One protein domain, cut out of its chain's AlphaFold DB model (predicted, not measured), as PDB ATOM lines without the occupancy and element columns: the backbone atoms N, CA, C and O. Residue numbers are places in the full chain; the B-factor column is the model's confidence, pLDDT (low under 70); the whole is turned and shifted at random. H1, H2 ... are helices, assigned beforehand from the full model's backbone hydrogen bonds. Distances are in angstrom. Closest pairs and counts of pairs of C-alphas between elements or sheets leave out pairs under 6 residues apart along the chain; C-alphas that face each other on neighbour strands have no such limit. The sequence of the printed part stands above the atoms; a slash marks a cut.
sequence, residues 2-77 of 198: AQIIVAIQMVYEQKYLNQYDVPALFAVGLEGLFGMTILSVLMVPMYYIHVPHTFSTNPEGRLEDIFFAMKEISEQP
ATOM      1  N   ALA A   2      21.459 -18.981  32.874       80.62
ATOM      2  CA  ALA A   2      20.256 -19.512  32.202       80.62
ATOM      3  C   ALA A   2      20.549 -20.342  30.931       80.62
ATOM      4  O   ALA A   2      19.954 -21.393  30.732       80.62
ATOM      5  N   GLN A   3      21.535 -19.928  30.130       84.06
ATOM      6  CA  GLN A   3      21.950 -20.638  28.910       84.06
ATOM      7  C   GLN A   3      22.393 -22.094  29.159       84.06
ATOM      8  O   GLN A   3      22.163 -22.957  28.323       84.06
ATOM      9  N   ILE A   4      22.980 -22.391  30.327       88.31
ATOM     10  CA  ILE A   4      23.402 -23.758  30.679       88.31
ATOM     11  C   ILE A   4      22.176 -24.641  30.935       88.31
ATOM     12  O   ILE A   4      22.132 -25.779  30.483       88.31
ATOM     13  N   ILE A   5      21.170 -24.107  31.632       88.00
ATOM     14  CA  ILE A   5      19.928 -24.829  31.942       88.00
ATOM     15  C   ILE A   5      19.182 -25.163  30.647       88.00
ATOM     16  O   ILE A   5      18.763 -26.302  30.467       88.00
ATOM     17  N   VAL A   6      19.092 -24.200  29.724       86.88
ATOM     18  CA  VAL A   6      18.468 -24.406  28.409       86.88
ATOM     19  C   VAL A   6      19.226 -25.459  27.601       86.88
ATOM     20  O   VAL A   6      18.611 -26.370  27.063       86.88
ATOM     21  N   ALA A   7      20.561 -25.402  27.563       85.00
ATOM     22  CA  ALA A   7      21.354 -26.410  26.859       85.00
ATOM     23  C   ALA A   7      21.113 -27.826  27.413       85.00
ATOM     24  O   ALA A   7      20.933 -28.771  26.649       85.00
ATOM     25  N   ILE A   8      21.050 -27.968  28.740       88.94
ATOM     26  CA  ILE A   8      20.744 -29.244  29.394       88.94
ATOM     27  C   ILE A   8      19.332 -29.722  29.032       88.94
ATOM     28  O   ILE A   8      19.175 -30.889  28.675       88.94
ATOM     29  N   GLN A   9      18.325 -28.842  29.088       88.88
ATOM     30  CA  GLN A   9      16.945 -29.165  28.705       88.88
ATOM     31  C   GLN A   9      16.897 -29.748  27.292       88.88
ATOM     32  O   GLN A   9      16.350 -30.828  27.108       88.88
ATOM     33  N   MET A  10      17.533 -29.083  26.328       84.19
ATOM     34  CA  MET A  10      17.494 -29.481  24.917       84.19
ATOM     35  C   MET A  10      18.141 -30.857  24.688       84.19
ATOM     36  O   MET A  10      17.633 -31.662  23.911       84.19
ATOM     37  N   VAL A  11      19.230 -31.170  25.403       85.25
ATOM     38  CA  VAL A  11      19.887 -32.490  25.330       85.25
ATOM     39  C   VAL A  11      19.007 -33.585  25.937       85.25
ATOM     40  O   VAL A  11      18.904 -34.679  25.376       85.25
ATOM     41  N   TYR A  12      18.364 -33.317  27.077       86.62
ATOM     42  CA  TYR A  12      17.440 -34.278  27.679       86.62
ATOM     43  C   TYR A  12      16.196 -34.486  26.818       86.62
ATOM     44  O   TYR A  12      15.798 -35.628  26.615       86.62
ATOM     45  N   GLU A  13      15.620 -33.412  26.288       84.00
ATOM     46  CA  GLU A  13      14.467 -33.442  25.388       84.00
ATOM     47  C   GLU A  13      14.771 -34.315  24.167       84.00
ATOM     48  O   GLU A  13      14.043 -35.268  23.898       84.00
ATOM     49  N   GLN A  14      15.914 -34.097  23.508       81.12
ATOM     50  CA  GLN A  14      16.351 -34.932  22.388       81.12
ATOM     51  C   GLN A  14      16.532 -36.402  22.792       81.12
ATOM     52  O   GLN A  14      16.103 -37.303  22.072       81.12
ATOM     53  N   LYS A  15      17.141 -36.673  23.954       84.50
ATOM     54  CA  LYS A  15      17.327 -38.047  24.439       84.50
ATOM     55  C   LYS A  15      15.990 -38.755  24.667       84.50
ATOM     56  O   LYS A  15      15.864 -39.921  24.303       84.50
ATOM     57  N   TYR A  16      15.008 -38.076  25.256       82.94
ATOM     58  CA  TYR A  16      13.682 -38.650  25.487       82.94
ATOM     59  C   TYR A  16      12.906 -38.852  24.185       82.94
ATOM     60  O   TYR A  16      12.301 -39.908  24.028       82.94
ATOM     61  N   LEU A  17      12.978 -37.903  23.246       80.81
ATOM     62  CA  LEU A  17      12.355 -38.024  21.924       80.81
ATOM     63  C   LEU A  17      12.947 -39.176  21.096       80.81
ATOM     64  O   LEU A  17      12.216 -39.815  20.350       80.81
ATOM     65  N   ASN A  18      14.241 -39.474  21.260       79.44
ATOM     66  CA  ASN A  18      14.883 -40.613  20.596       79.44
ATOM     67  C   ASN A  18      14.568 -41.963  21.263       79.44
ATOM     68  O   ASN A  18      14.583 -42.992  20.596       79.44
ATOM     69  N   GLN A  19      14.346 -41.992  22.582       83.62
ATOM     70  CA  GLN A  19      14.094 -43.237  23.325       83.62
ATOM     71  C   GLN A  19      12.617 -43.642  23.360       83.62
ATOM     72  O   GLN A  19      12.316 -44.827  23.484       83.62
ATOM     73  N   TYR A  20      11.706 -42.673  23.284       81.75
ATOM     74  CA  TYR A  20      10.267 -42.889  23.374       81.75
ATOM     75  C   TYR A  20       9.571 -42.196  22.208       81.75
ATOM     76  O   TYR A  20       9.765 -41.000  21.994       81.75
ATOM     77  N   ASP A  21       8.691 -42.915  21.505       79.19
ATOM     78  CA  ASP A  21       7.848 -42.323  20.465       79.19
ATOM     79  C   ASP A  21       6.705 -41.510  21.092       79.19
ATOM     80  O   ASP A  21       5.553 -41.935  21.192       79.19
ATOM     81  N   VAL A  22       7.054 -40.332  21.605       80.38
ATOM     82  CA  VAL A  22       6.101 -39.380  22.172       80.38
ATOM     83  C   VAL A  22       5.657 -38.417  21.065       80.38
ATOM     84  O   VAL A  22       6.495 -37.889  20.320       80.38
ATOM     85  N   PRO A  23       4.349 -38.136  20.927       84.00
ATOM     86  CA  PRO A  23       3.877 -37.077  20.046       84.00
ATOM     87  C   PRO A  23       4.443 -35.719  20.485       84.00
ATOM     88  O   PRO A  23       4.260 -35.314  21.635       84.00
ATOM     89  N   ALA A  24       5.074 -34.984  19.563       82.69
ATOM     90  CA  ALA A  24       5.693 -33.682  19.847       82.69
ATOM     91  C   ALA A  24       4.709 -32.689  20.495       82.69
ATOM     92  O   ALA A  24       5.060 -31.964  21.423       82.69
ATOM     93  N   LEU A  25       3.442 -32.716  20.066       85.31
ATOM     94  CA  LEU A  25       2.390 -31.866  20.622       85.31
ATOM     95  C   LEU A  25       2.107 -32.158  22.106       85.31
ATOM     96  O   LEU A  25       1.844 -31.235  22.874       85.31
ATOM     97  N   PHE A  26       2.178 -33.427  22.522       87.69
ATOM     98  CA  PHE A  26       1.952 -33.818  23.916       87.69
ATOM     99  C   PHE A  26       3.120 -33.399  24.813       87.69
ATOM    100  O   PHE A  26       2.893 -32.871  25.901       87.69
ATOM    101  N   ALA A  27       4.357 -33.565  24.335       87.56
ATOM    102  CA  ALA A  27       5.554 -33.127  25.051       87.56
ATOM    103  C   ALA A  27       5.534 -31.610  25.312       87.56
ATOM    104  O   ALA A  27       5.607 -31.185  26.463       87.56
ATOM    105  N   VAL A  28       5.308 -30.801  24.269       88.56
ATOM    106  CA  VAL A  28       5.215 -29.332  24.390       88.56
ATOM    107  C   VAL A  28       4.051 -28.907  25.286       88.56
ATOM    108  O   VAL A  28       4.173 -27.953  26.055       88.56
ATOM    109  N   GLY A  29       2.920 -29.617  25.223       89.56
ATOM    110  CA  GLY A  29       1.776 -29.362  26.097       89.56
ATOM    111  C   GLY A  29       2.109 -29.562  27.578       89.56
ATOM    112  O   GLY A  29       1.744 -28.724  28.405       89.56
ATOM    113  N   LEU A  30       2.839 -30.629  27.916       89.81
ATOM    114  CA  LEU A  30       3.305 -30.876  29.283       89.81
ATOM    115  C   LEU A  30       4.322 -29.830  29.739       89.81
ATOM    116  O   LEU A  30       4.196 -29.315  30.849       89.81
ATOM    117  N   GLU A  31       5.289 -29.471  28.896       89.69
ATOM    118  CA  GLU A  31       6.250 -28.404  29.201       89.69
ATOM    119  C   GLU A  31       5.550 -27.071  29.477       89.69
ATOM    120  O   GLU A  31       5.845 -26.406  30.473       89.69
ATOM    121  N   GLY A  32       4.566 -26.712  28.649       91.00
ATOM    122  CA  GLY A  32       3.734 -25.528  28.852       91.00
ATOM    123  C   GLY A  32       2.959 -25.580  30.170       91.00
ATOM    124  O   GLY A  32       2.929 -24.591  30.901       91.00
ATOM    125  N   LEU A  33       2.382 -26.734  30.521       92.31
ATOM    126  CA  LEU A  33       1.647 -26.920  31.775       92.31
ATOM    127  C   LEU A  33       2.556 -26.779  33.006       92.31
ATOM    128  O   LEU A  33       2.197 -26.089  33.966       92.31
ATOM    129  N   PHE A  34       3.749 -27.382  32.982       92.50
ATOM    130  CA  PHE A  34       4.736 -27.216  34.049       92.50
ATOM    131  C   PHE A  34       5.232 -25.772  34.137       92.50
ATOM    132  O   PHE A  34       5.289 -25.221  35.235       92.50
ATOM    133  N   GLY A  35       5.507 -25.130  32.999       90.88
ATOM    134  CA  GLY A  35       5.878 -23.719  32.930       90.88
ATOM    135  C   GLY A  35       4.813 -22.815  33.546       90.88
ATOM    136  O   GLY A  35       5.124 -22.011  34.423       90.88
ATOM    137  N   MET A  36       3.542 -22.998  33.175       91.19
ATOM    138  CA  MET A  36       2.431 -22.237  33.753       91.19
ATOM    139  C   MET A  36       2.283 -22.477  35.255       91.19
ATOM    140  O   MET A  36       2.059 -21.527  36.001       91.19
ATOM    141  N   THR A  37       2.442 -23.721  35.714       94.44
ATOM    142  CA  THR A  37       2.345 -24.062  37.141       94.44
ATOM    143  C   THR A  37       3.456 -23.380  37.940       94.44
ATOM    144  O   THR A  37       3.183 -22.720  38.941       94.44
ATOM    145  N   ILE A  38       4.703 -23.481  37.474       92.75
ATOM    146  CA  ILE A  38       5.866 -22.878  38.134       92.75
ATOM    147  C   ILE A  38       5.747 -21.351  38.142       92.75
ATOM    148  O   ILE A  38       5.943 -20.740  39.190       92.75
ATOM    149  N   LEU A  39       5.381 -20.734  37.012       90.62
ATOM    150  CA  LEU A  39       5.205 -19.282  36.916       90.62
ATOM    151  C   LEU A  39       4.061 -18.784  37.806       90.62
ATOM    152  O   LEU A  39       4.218 -17.769  38.478       90.62
ATOM    153  N   SER A  40       2.951 -19.520  37.882       90.19
ATOM    154  CA  SER A  40       1.821 -19.171  38.757       90.19
ATOM    155  C   SER A  40       2.204 -19.221  40.238       90.19
ATOM    156  O   SER A  40       1.794 -18.361  41.013       90.19
ATOM    157  N   VAL A  41       3.016 -20.201  40.646       92.31
ATOM    158  CA  VAL A  41       3.523 -20.287  42.024       92.31
ATOM    159  C   VAL A  41       4.560 -19.196  42.297       92.31
ATOM    160  O   VAL A  41       4.533 -18.596  43.368       92.31
ATOM    161  N   LEU A  42       5.447 -18.907  41.339       89.12
ATOM    162  CA  LEU A  42       6.498 -17.889  41.462       89.12
ATOM    163  C   LEU A  42       5.938 -16.458  41.514       89.12
ATOM    164  O   LEU A  42       6.515 -15.588  42.165       89.12
ATOM    165  N   MET A  43       4.784 -16.230  40.894       86.00
ATOM    166  CA  MET A  43       4.060 -14.963  40.954       86.00
ATOM    167  C   MET A  43       3.701 -14.540  42.389       86.00
ATOM    168  O   MET A  43       3.743 -13.355  42.710       86.00
ATOM    169  N   VAL A  44       3.422 -15.493  43.289       85.69
ATOM    170  CA  VAL A  44       3.058 -15.206  44.689       85.69
ATOM    171  C   VAL A  44       4.186 -14.496  45.456       85.69
ATOM    172  O   VAL A  44       3.940 -13.409  45.974       85.69
ATOM    173  N   PRO A  45       5.422 -15.026  45.553       85.25
ATOM    174  CA  PRO A  45       6.510 -14.310  46.212       85.25
ATOM    175  C   PRO A  45       6.927 -13.038  45.463       85.25
ATOM    176  O   PRO A  45       7.280 -12.061  46.119       85.25
ATOM    177  N   MET A  46       6.857 -13.006  44.123       83.44
ATOM    178  CA  MET A  46       7.213 -11.808  43.341       83.44
ATOM    179  C   MET A  46       6.279 -10.620  43.604       83.44
ATOM    180  O   MET A  46       6.736  -9.478  43.579       83.44
ATOM    181  N   TYR A  47       5.017 -10.873  43.956       82.31
ATOM    182  CA  TYR A  47       4.073  -9.833  44.369       82.31
ATOM    183  C   TYR A  47       4.467  -9.137  45.687       82.31
ATOM    184  O   TYR A  47       4.260  -7.934  45.844       82.31
ATOM    185  N   TYR A  48       5.062  -9.864  46.640       80.88
ATOM    186  CA  TYR A  48       5.432  -9.314  47.955       80.88
ATOM    187  C   TYR A  48       6.812  -8.641  47.987       80.88
ATOM    188  O   TYR A  48       7.145  -7.953  48.958       80.88
ATOM    189  N   ILE A  49       7.627  -8.831  46.948       81.31
ATOM    190  CA  ILE A  49       8.945  -8.205  46.849       81.31
ATOM    191  C   ILE A  49       8.770  -6.759  46.389       81.31
ATOM    192  O   ILE A  49       8.335  -6.484  45.270       81.31
ATOM    193  N   HIS A  50       9.157  -5.836  47.267       78.31
ATOM    194  CA  HIS A  50       9.202  -4.416  46.959       78.31
ATOM    195  C   HIS A  50      10.578  -4.074  46.397       78.31
ATOM    196  O   HIS A  50      11.605  -4.413  46.991       78.31
ATOM    197  N   VAL A  51      10.600  -3.404  45.253       74.81
ATOM    198  CA  VAL A  51      11.820  -2.985  44.566       74.81
ATOM    199  C   VAL A  51      11.888  -1.467  44.440       74.81
ATOM    200  O   VAL A  51      10.857  -0.798  44.367       74.81
ATOM    201  N   PRO A  52      13.106  -0.898  44.408       69.62
ATOM    202  CA  PRO A  52      13.282   0.526  44.172       69.62
ATOM    203  C   PRO A  52      12.758   0.920  42.783       69.62
ATOM    204  O   PRO A  52      12.743   0.107  41.857       69.62
ATOM    205  N   HIS A  53      12.396   2.197  42.627       65.12
ATOM    206  CA  HIS A  53      11.788   2.779  41.417       65.12
ATOM    207  C   HIS A  53      12.573   2.578  40.105       65.12
ATOM    208  O   HIS A  53      12.061   2.869  39.031       65.12
ATOM    209  N   THR A  54      13.808   2.077  40.160       66.31
ATOM    210  CA  THR A  54      14.584   1.677  38.979       66.31
ATOM    211  C   THR A  54      14.082   0.386  38.330       66.31
ATOM    212  O   THR A  54      14.387   0.150  37.167       66.31
ATOM    213  N   PHE A  55      13.348  -0.457  39.067       63.59
ATOM    214  CA  PHE A  55      12.856  -1.759  38.596       63.59
ATOM    215  C   PHE A  55      11.329  -1.862  38.538       63.59
ATOM    216  O   PHE A  55      10.818  -2.819  37.969       63.59
ATOM    217  N   SER A  56      10.598  -0.899  39.107       62.03
ATOM    218  CA  SER A  56       9.138  -0.858  39.033       62.03
ATOM    219  C   SER A  56       8.631   0.582  38.981       62.03
ATOM    220  O   SER A  56       8.967   1.405  39.835       62.03
ATOM    221  N   THR A  57       7.801   0.869  37.977       63.25
ATOM    222  CA  THR A  57       7.070   2.141  37.826       63.25
ATOM    223  C   THR A  57       5.741   2.115  38.596       63.25
ATOM    224  O   THR A  57       5.012   3.106  38.604       63.25
ATOM    225  N   ASN A  58       5.407   1.002  39.266       67.56
ATOM    226  CA  ASN A  58       4.144   0.888  39.987       67.56
ATOM    227  C   ASN A  58       4.117   1.784  41.239       67.56
ATOM    228  O   ASN A  58       5.115   1.849  41.965       67.56
ATOM    229  N   PRO A  59       2.964   2.407  41.562       65.00
ATOM    230  CA  PRO A  59       2.813   3.267  42.741       65.00
ATOM    231  C   PRO A  59       3.129   2.559  44.066       65.00
ATOM    232  O   PRO A  59       3.565   3.198  45.018       65.00
ATOM    233  N   GLU A  60       2.921   1.239  44.121       66.94
ATOM    234  CA  GLU A  60       3.142   0.407  45.310       66.94
ATOM    235  C   GLU A  60       4.534  -0.254  45.340       66.94
ATOM    236  O   GLU A  60       4.837  -1.004  46.264       66.94
ATOM    237  N   GLY A  61       5.396   0.003  44.346       69.19
ATOM    238  CA  GLY A  61       6.776  -0.500  44.313       69.19
ATOM    239  C   GLY A  61       6.909  -2.027  44.233       69.19
ATOM    240  O   GLY A  61       7.976  -2.560  44.534       69.19
ATOM    241  N   ARG A  62       5.846  -2.745  43.851       77.75
ATOM    242  CA  ARG A  62       5.853  -4.206  43.666       77.75
ATOM    243  C   ARG A  62       6.540  -4.602  42.365       77.75
ATOM    244  O   ARG A  62       6.433  -3.881  41.371       77.75
ATOM    245  N   LEU A  63       7.216  -5.749  42.376       74.19
ATOM    246  CA  LEU A  63       7.954  -6.262  41.219       74.19
ATOM    247  C   LEU A  63       7.029  -6.817  40.124       74.19
ATOM    248  O   LEU A  63       7.246  -6.536  38.953       74.19
ATOM    249  N   GLU A  64       5.979  -7.541  40.509       79.88
ATOM    250  CA  GLU A  64       4.928  -8.055  39.620       79.88
ATOM    251  C   GLU A  64       3.560  -7.751  40.242       79.88
ATOM    252  O   GLU A  64       3.305  -8.125  41.390       79.88
ATOM    253  N   ASP A  65       2.676  -7.070  39.507       83.50
ATOM    254  CA  ASP A  65       1.309  -6.785  39.960       83.50
ATOM    255  C   ASP A  65       0.279  -7.367  38.988       83.50
ATOM    256  O   ASP A  65      -0.146  -6.737  38.016       83.50
ATOM    257  N   ILE A  66      -0.126  -8.604  39.277       84.12
ATOM    258  CA  ILE A  66      -1.098  -9.351  38.473       84.12
ATOM    259  C   ILE A  66      -2.455  -8.650  38.463       84.12
ATOM    260  O   ILE A  66      -3.130  -8.638  37.438       84.12
ATOM    261  N   PHE A  67      -2.884  -8.069  39.584       85.56
ATOM    262  CA  PHE A  67      -4.208  -7.454  39.670       85.56
ATOM    263  C   PHE A  67      -4.277  -6.188  38.826       85.56
ATOM    264  O   PHE A  67      -5.271  -5.968  38.129       85.56
ATOM    265  N   PHE A  68      -3.206  -5.394  38.840       85.12
ATOM    266  CA  PHE A  68      -3.075  -4.244  37.959       85.12
ATOM    267  C   PHE A  68      -3.028  -4.670  36.484       85.12
ATOM    268  O   PHE A  68      -3.820  -4.171  35.685       85.12
ATOM    269  N   ALA A  69      -2.198  -5.661  36.139       85.81
ATOM    270  CA  ALA A  69      -2.094  -6.169  34.772       85.81
ATOM    271  C   ALA A  69      -3.432  -6.721  34.244       85.81
ATOM    272  O   ALA A  69      -3.836  -6.418  33.123       85.81
ATOM    273  N   MET A  70      -4.172  -7.480  35.058       86.69
ATOM    274  CA  MET A  70      -5.480  -8.027  34.677       86.69
ATOM    275  C   MET A  70      -6.534  -6.937  34.474       86.69
ATOM    276  O   MET A  70      -7.378  -7.046  33.577       86.69
ATOM    277  N   LYS A  71      -6.486  -5.873  35.282       88.88
ATOM    278  CA  LYS A  71      -7.356  -4.711  35.104       88.88
ATOM    279  C   LYS A  71      -7.041  -3.991  33.792       88.88
ATOM    280  O   LYS A  71      -7.957  -3.718  33.023       88.88
ATOM    281  N   GLU A  72      -5.768  -3.759  33.496       88.94
ATOM    282  CA  GLU A  72      -5.340  -3.076  32.273       88.94
ATOM    283  C   GLU A  72      -5.673  -3.874  31.003       88.94
ATOM    284  O   GLU A  72      -6.179  -3.312  30.031       88.94
ATOM    285  N   ILE A  73      -5.518  -5.202  31.036       90.69
ATOM    286  CA  ILE A  73      -5.947  -6.102  29.951       90.69
ATOM    287  C   ILE A  73      -7.465  -6.015  29.718       90.69
ATOM    288  O   ILE A  73      -7.921  -6.093  28.577       90.69
ATOM    289  N   SER A  74      -8.249  -5.848  30.789       88.06
ATOM    290  CA  SER A  74      -9.710  -5.738  30.702       88.06
ATOM    291  C   SER A  74     -10.166  -4.378  30.166       88.06
ATOM    292  O   SER A  74     -11.182  -4.297  29.479       88.06
ATOM    293  N   GLU A  75      -9.428  -3.310  30.470       92.44
ATOM    294  CA  GLU A  75      -9.738  -1.948  30.022       92.44
ATOM    295  C   GLU A  75      -9.266  -1.679  28.583       92.44
ATOM    296  O   GLU A  75      -9.944  -0.966  27.840       92.44
ATOM    297  N   GLN A  76      -8.134  -2.255  28.164       92.81
ATOM    298  CA  GLN A  76      -7.552  -2.074  26.832       92.81
ATOM    299  C   GLN A  76      -7.480  -3.408  26.070       92.81
ATOM    300  O   GLN A  76      -6.469  -4.115  26.127       92.81
ATOM    301  N   PRO A  77      -8.506  -3.749  25.263       88.31
ATOM    302  CA  PRO A  77      -8.571  -5.044  24.584       88.31
ATOM    303  C   PRO A  77      -7.462  -5.241  23.541       88.31
ATOM    304  O   PRO A  77      -7.149  -6.379  23.193       88.31
TER     305      PRO A  77
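AT A GLANCE: This is residues 2 to 77 of the 198 residues of an uncharacterized protein of Haemonchus placei (UniProt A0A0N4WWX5). The longest helix, H2, is one arm of an open V; H1 folds back from its first end as the other arm, and residues 2 to 12 of H1 stick out free. At the far end of H2 a loop of residues 49 to 65 makes a loose head, and short H3 leads away from it, steep to H2. The printed part has 76 residues with three named helices, H1, H2 and H3 along the chain, and no named strand; the class is all helix. It is extended, with a radius of gyration of the C-alphas of 17.9 A, and elongated, spanning 52 by 30 by 18 A.

HOW THE PARTS SIT: H2, residues 24 to 48, touches no helix but is near H3, residues 66 to 75. These two are close but not clearly touching; their closest C-alphas, those of Tyr 47 and Ile 66, are 7.9 A apart. They run opposite ways at a steep tilt of 69.9 degrees, only just short of about perpendicular. H1, residues 2 to 19, is only just apart from H2, with 8.2 A between their closest C-alphas. H1 and H3 are apart. Every O i to N i+4 pair is within hydrogen-bond range in H1 and H3, and 18 of 21 in H2.

IN THESE COORDINATES: H2 has 25 residues and measures 37.2 A from C-alpha 24 at (5.693, -33.682, 19.847) to C-alpha 48 at (5.432, -9.314, 47.955). H1 has 18 residues and measures 26.1 A, beginning with C-alpha 2 at (20.256, -19.512, 32.202). H3 has 10 residues and ends with C-alpha 75 at (-9.738, -1.948, 30.022).

THE WHOLE: The two C-alphas farthest apart, those of Gln 19 and Pro 59, are 51.6 A apart. The printed part has no cut. The link from H1 to H2 is tight, with 4 residues, and that from H2 to H3 is long, with 17. The mean pLDDT of the printed part is 83.2, and residues 52 to 61 are under 70.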